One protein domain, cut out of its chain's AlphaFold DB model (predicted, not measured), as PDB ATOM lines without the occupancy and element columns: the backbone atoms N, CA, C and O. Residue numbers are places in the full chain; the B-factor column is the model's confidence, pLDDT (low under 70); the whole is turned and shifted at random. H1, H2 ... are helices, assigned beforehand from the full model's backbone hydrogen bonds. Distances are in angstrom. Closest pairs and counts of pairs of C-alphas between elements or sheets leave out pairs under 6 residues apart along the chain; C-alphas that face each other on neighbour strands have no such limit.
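Overview. This is residues 107 to 151 of the 158 residues of the protein "Sec-independent protein translocase protein TatB" of Polynucleobacter meluiroseus (UniProt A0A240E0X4). This is an open, U-shaped chain of four short helices strung out like beads, with no core. H1 lies at one end of the U, H2 and H3 follow along its base, and residues 136 to 144 make an arm from H3 to H4 at the other end. The printed part has 45 residues with four named helices in the order H1, H2, H3, H4 and no named strand; the class is all helix. The whole is extended, with a radius of gyration of the C-alphas of 16.4 A, and flat, spanning 48 by 27 by 9 A.

Arrangement. The longest helix by residues, H1, residues 107 to 114, touches no helix. A short link of 6 residues joins it to H2, residues 121 to 126, and the two are apart. A tight link of 3 residues leads from H2 to H3, residues 130 to 135, and these are apart too. H4, residues 145 to 149, follows H3 after a short link of 9 residues and is apart from H1, H2 and H3. H1 and H3 are apart. Residues 107 to 129, 131 to 137 and 141 to 151 stand free. In H1, H2, H3 and H4 every O i to N i+4 pair is within hydrogen-bond range.

Along the chain. H1 begins at C-alpha 107, (66.402, -5.981, 8.769), and measures 10.5 A from first to last C-alpha. H2 measures 8.8 A and H3 8.9 A; H3 begins at C-alpha 130, (32.208, -17.377, 6.190). H4 measures 6.6 A and ends at C-alpha 149, (26.296, 9.666, 6.969).

Size, cuts and confidence. The two C-alphas farthest apart, those of Glu 108 and Arg 151, are 47.6 A apart. The printed part has no cut, and none of its links between helices is long. The mean pLDDT of the printed part is 74.1; residues 112 to 119, 121 to 126 and 151 are under 70.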
ATOM      1  N   LYS A 107      66.829  -5.577  10.115       79.12
ATOM      2  CA  LYS A 107      66.402  -5.981   8.769       79.12
ATOM      3  C   LYS A 107      65.903  -7.425   8.735       79.12
ATOM      4  O   LYS A 107      64.945  -7.725   8.012       79.12
ATOM      5  N   GLU A 108      66.507  -8.320   9.512       74.81
ATOM      6  CA  GLU A 108      66.067  -9.709   9.632       74.81
ATOM      7  C   GLU A 108      64.724  -9.799  10.368       74.81
ATOM      8  O   GLU A 108      63.789 -10.457   9.891       74.81
ATOM      9  N   VAL A 109      64.585  -9.065  11.477       75.38
ATOM     10  CA  VAL A 109      63.338  -8.990  12.254       75.38
ATOM     11  C   VAL A 109      62.194  -8.461  11.386       75.38
ATOM     12  O   VAL A 109      61.115  -9.062  11.356       75.38
ATOM     13  N   LEU A 110      62.437  -7.408  10.598       73.06
ATOM     14  CA  LEU A 110      61.463  -6.859   9.651       73.06
ATOM     15  C   LEU A 110      61.110  -7.845   8.524       73.06
ATOM     16  O   LEU A 110      59.941  -7.971   8.158       73.06
ATOM     17  N   ARG A 111      62.071  -8.608   7.980       70.69
ATOM     18  CA  ARG A 111      61.780  -9.678   6.999       70.69
ATOM     19  C   ARG A 111      60.910 -10.784   7.597       70.69
ATOM     20  O   ARG A 111      60.008 -11.289   6.918       70.69
ATOM     21  N   LYS A 112      61.171 -11.172   8.848       67.56
ATOM     22  CA  LYS A 112      60.453 -12.247   9.547       67.56
ATOM     23  C   LYS A 112      59.035 -11.821   9.931       67.56
ATOM     24  O   LYS A 112      58.101 -12.604   9.744       67.56
ATOM     25  N   SER A 113      58.848 -10.574  10.360       65.50
ATOM     26  CA  SER A 113      57.524 -10.003  10.635       65.50
ATOM     27  C   SER A 113      56.698  -9.808   9.356       65.50
ATOM     28  O   SER A 113      55.498 -10.084   9.358       65.50
ATOM     29  N   LYS A 114      57.324  -9.483   8.214       61.09
ATOM     30  CA  LYS A 114      56.631  -9.395   6.911       61.09
ATOM     31  C   LYS A 114      55.997 -10.726   6.475       61.09
ATOM     32  O   LYS A 114      54.951 -10.724   5.827       61.09
ATOM     33  N   ARG A 115      56.578 -11.871   6.866       57.84
ATOM     34  CA  ARG A 115      56.000 -13.212   6.619       57.84
ATOM     35  C   ARG A 115      54.791 -13.537   7.511       57.84
ATOM     36  O   ARG A 115      54.032 -14.444   7.179       57.84
ATOM     37  N   GLN A 116      54.582 -12.795   8.598       60.47
ATOM     38  CA  GLN A 116      53.475 -12.962   9.551       60.47
ATOM     39  C   GLN A 116      52.246 -12.088   9.207       60.47
ATOM     40  O   GLN A 116      51.382 -11.867  10.048       60.47
ATOM     41  N   GLY A 117      52.132 -11.592   7.969       65.31
ATOM     42  CA  GLY A 117      50.949 -10.854   7.507       65.31
ATOM     43  C   GLY A 117      49.710 -11.737   7.283       65.31
ATOM     44  O   GLY A 117      49.737 -12.943   7.515       65.31
ATOM     45  N   ARG A 118      48.629 -11.149   6.739       60.62
ATOM     46  CA  ARG A 118      47.347 -11.818   6.374       60.62
ATOM     47  C   ARG A 118      47.504 -13.120   5.564       60.62
ATOM     48  O   ARG A 118      46.579 -13.926   5.523       60.62
ATOM     49  N   ASN A 119      48.668 -13.320   4.947       60.00
ATOM     50  CA  ASN A 119      49.006 -14.482   4.131       60.00
ATOM     51  C   ASN A 119      49.729 -15.598   4.908       60.00
ATOM     52  O   ASN A 119      50.062 -16.624   4.314       60.00
ATOM     53  N   SER A 120      49.971 -15.440   6.214       74.31
ATOM     54  CA  SER A 120      50.591 -16.484   7.029       74.31
ATOM     55  C   SER A 120      49.635 -17.668   7.199       74.31
ATOM     56  O   SER A 120      48.429 -17.525   7.423       74.31
ATOM     57  N   TRP A 121      50.168 -18.882   7.069       66.12
ATOM     58  CA  TRP A 121      49.376 -20.114   7.121       66.12
ATOM     59  C   TRP A 121      48.632 -20.293   8.458       66.12
ATOM     60  O   TRP A 121      47.530 -20.842   8.490       66.12
ATOM     61  N   GLY A 122      49.185 -19.771   9.560       69.69
ATOM     62  CA  GLY A 122      48.517 -19.732  10.866       69.69
ATOM     63  C   GLY A 122      47.271 -18.842  10.875       69.69
ATOM     64  O   GLY A 122      46.214 -19.279  11.324       69.69
ATOM     65  N   VAL A 123      47.355 -17.642  10.290       69.75
ATOM     66  CA  VAL A 123      46.213 -16.718  10.158       69.75
ATOM     67  C   VAL A 123      45.132 -17.299   9.242       69.75
ATOM     68  O   VAL A 123      43.942 -17.150   9.518       69.75
ATOM     69  N   ARG A 124      45.525 -18.039   8.196       65.62
ATOM     70  CA  ARG A 124      44.590 -18.748   7.305       65.62
ATOM     71  C   ARG A 124      43.843 -19.885   8.010       65.62
ATOM     72  O   ARG A 124      42.669 -20.081   7.724       65.62
ATOM     73  N   ARG A 125      44.489 -20.607   8.936       68.81
ATOM     74  CA  ARG A 125      43.852 -21.689   9.715       68.81
ATOM     75  C   ARG A 125      42.959 -21.183  10.848       68.81
ATOM     76  O   ARG A 125      41.949 -21.807  11.138       68.81
ATOM     77  N   ALA A 126      43.302 -20.051  11.460       67.25
ATOM     78  CA  ALA A 126      42.488 -19.435  12.511       67.25
ATOM     79  C   ALA A 126      41.255 -18.681  11.968       67.25
ATOM     80  O   ALA A 126      40.396 -18.238  12.735       67.25
ATOM     81  N   ALA A 127      41.142 -18.512  10.648       73.69
ATOM     82  CA  ALA A 127      40.012 -17.833  10.036       73.69
ATOM     83  C   ALA A 127      38.741 -18.696  10.121       73.69
ATOM     84  O   ALA A 127      38.576 -19.666   9.387       73.69
ATOM     85  N   ARG A 128      37.802 -18.299  10.990       79.19
ATOM     86  CA  ARG A 128      36.448 -18.880  11.024       79.19
ATOM     87  C   ARG A 128      35.797 -18.827   9.627       79.19
ATOM     88  O   ARG A 128      35.813 -17.740   9.028       79.19
ATOM     89  N   PRO A 129      35.193 -19.931   9.138       82.31
ATOM     90  CA  PRO A 129      34.498 -19.971   7.854       82.31
ATOM     91  C   PRO A 129      33.424 -18.887   7.721       82.31
ATOM     92  O   PRO A 129      32.807 -18.475   8.704       82.31
ATOM     93  N   ILE A 130      33.175 -18.444   6.487       78.44
ATOM     94  CA  ILE A 130      32.208 -17.377   6.190       78.44
ATOM     95  C   ILE A 130      30.789 -17.788   6.614       78.44
ATOM     96  O   ILE A 130      30.111 -17.000   7.271       78.44
ATOM     97  N   TRP A 131      30.381 -19.036   6.352       83.69
ATOM     98  CA  TRP A 131      29.069 -19.561   6.753       83.69
ATOM     99  C   TRP A 131      28.820 -19.447   8.268       83.69
ATOM    100  O   TRP A 131      27.737 -19.045   8.682       83.69
ATOM    101  N   PHE A 132      29.844 -19.697   9.094       86.06
ATOM    102  CA  PHE A 132      29.743 -19.625  10.556       86.06
ATOM    103  C   PHE A 132      29.579 -18.183  11.050       86.06
ATOM    104  O   PHE A 132      28.886 -17.909  12.029       86.06
ATOM    105  N   LYS A 133      30.201 -17.219  10.365       85.50
ATOM    106  CA  LYS A 133      30.024 -15.793  10.680       85.50
ATOM    107  C   LYS A 133      28.621 -15.309  10.312       85.50
ATOM    108  O   LYS A 133      28.070 -14.482  11.029       85.50
ATOM    109  N   HIS A 134      28.042 -15.845   9.235       81.69
ATOM    110  CA  HIS A 134      26.659 -15.561   8.848       81.69
ATOM    111  C   HIS A 134      25.644 -16.175   9.819       81.69
ATOM    112  O   HIS A 134      24.689 -15.494  10.176       81.69
ATOM    113  N   SER A 135      25.872 -17.403  10.299       84.88
ATOM    114  CA  SER A 135      24.959 -18.061  11.245       84.88
ATOM    115  C   SER A 135      24.972 -17.432  12.640       84.88
ATOM    116  O   SER A 135      23.946 -17.383  13.304       84.88
ATOM    117  N   THR A 136      26.119 -16.909  13.079       84.31
ATOM    118  CA  THR A 136      26.277 -16.274  14.402       84.31
ATOM    119  C   THR A 136      25.956 -14.778  14.413       84.31
ATOM    120  O   THR A 136      26.147 -14.115  15.428       84.31
ATOM    121  N   GLY A 137      25.498 -14.217  13.287       81.94
ATOM    122  CA  GLY A 137      25.127 -12.803  13.187       81.94
ATOM    123  C   GLY A 137      26.305 -11.824  13.303       81.94
ATOM    124  O   GLY A 137      26.100 -10.624  13.497       81.94
ATOM    125  N   MET A 138      27.549 -12.298  13.175       80.81
ATOM    126  CA  MET A 138      28.723 -11.428  13.219       80.81
ATOM    127  C   MET A 138      28.787 -10.546  11.969       80.81
ATOM    128  O   MET A 138      28.795 -11.031  10.837       80.81
ATOM    129  N   ARG A 139      28.902  -9.226  12.161       76.88
ATOM    130  CA  ARG A 139      29.065  -8.274  11.053       76.88
ATOM    131  C   ARG A 139      30.405  -8.507  10.350       76.88
ATOM    132  O   ARG A 139      31.466  -8.273  10.916       76.88
ATOM    133  N   THR A 140      30.350  -8.945   9.094       77.00
ATOM    134  CA  THR A 140      31.539  -9.261   8.282       77.00
ATOM    135  C   THR A 140      32.100  -8.062   7.518       77.00
ATOM    136  O   THR A 140      33.236  -8.113   7.049       77.00
ATOM    137  N   ARG A 141      31.328  -6.973   7.394       80.38
ATOM    138  CA  ARG A 141      31.729  -5.733   6.716       80.38
ATOM    139  C   ARG A 141      31.660  -4.552   7.678       80.38
ATOM    140  O   ARG A 141      30.679  -4.387   8.400       80.38
ATOM    141  N   VAL A 142      32.690  -3.711   7.641       80.06
ATOM    142  CA  VAL A 142      32.703  -2.413   8.321       80.06
ATOM    143  C   VAL A 142      31.951  -1.412   7.441       80.06
ATOM    144  O   VAL A 142      32.197  -1.341   6.238       80.06
ATOM    145  N   GLN A 143      31.015  -0.651   8.014       82.00
ATOM    146  CA  GLN A 143      30.365   0.447   7.294       82.00
ATOM    147  C   GLN A 143      31.371   1.585   7.099       82.00
ATOM    148  O   GLN A 143      31.931   2.087   8.076       82.00
ATOM    149  N   SER A 144      31.604   1.993   5.850       82.88
ATOM    150  CA  SER A 144      32.426   3.166   5.547       82.88
ATOM    151  C   SER A 144      31.807   4.435   6.153       82.88
ATOM    152  O   SER A 144      30.592   4.512   6.357       82.88
ATOM    153  N   GLY A 145      32.634   5.447   6.446       75.81
ATOM    154  CA  GLY A 145      32.177   6.719   7.028       75.81
ATOM    155  C   GLY A 145      31.037   7.374   6.236       75.81
ATOM    156  O   GLY A 145      30.042   7.785   6.827       75.81
ATOM    157  N   ALA A 146      31.113   7.340   4.903       77.31
ATOM    158  CA  ALA A 146      30.065   7.832   4.007       77.31
ATOM    159  C   ALA A 146      28.739   7.050   4.124       77.31
ATOM    160  O   ALA A 146      27.657   7.634   4.100       77.31
ATOM    161  N   ALA A 147      28.803   5.726   4.314       76.12
ATOM    162  CA  ALA A 147      27.613   4.891   4.491       76.12
ATOM    163  C   ALA A 147      26.903   5.149   5.831       76.12
ATOM    164  O   ALA A 147      25.693   4.937   5.932       76.12
ATOM    165  N   ARG A 148      27.638   5.616   6.851       76.00
ATOM    166  CA  ARG A 148      27.052   6.080   8.117       76.00
ATOM    167  C   ARG A 148      26.314   7.400   7.924       76.00
ATOM    168  O   ARG A 148      25.174   7.500   8.356       76.00
ATOM    169  N   MET A 149      26.915   8.357   7.214       76.75
ATOM    170  CA  MET A 149      26.296   9.666   6.969       76.75
ATOM    171  C   MET A 149      24.995   9.570   6.161       76.75
ATOM    172  O   MET A 149      24.006  10.191   6.536       76.75
ATOM    173  N   LYS A 150      24.919   8.692   5.147       71.75
ATOM    174  CA  LYS A 150      23.688   8.478   4.354       71.75
ATOM    175  C   LYS A 150      22.462   8.071   5.194       71.75
ATOM    176  O   LYS A 150      21.335   8.307   4.774       71.75
ATOM    177  N   ARG A 151      22.658   7.476   6.376       67.38
ATOM    178  CA  ARG A 151      21.559   7.081   7.277       67.38
ATOM    179  C   ARG A 151      20.947   8.256   8.044       67.38
ATOM    180  O   ARG A 151      19.827   8.117   8.511       67.38
TER     181      ARG A 151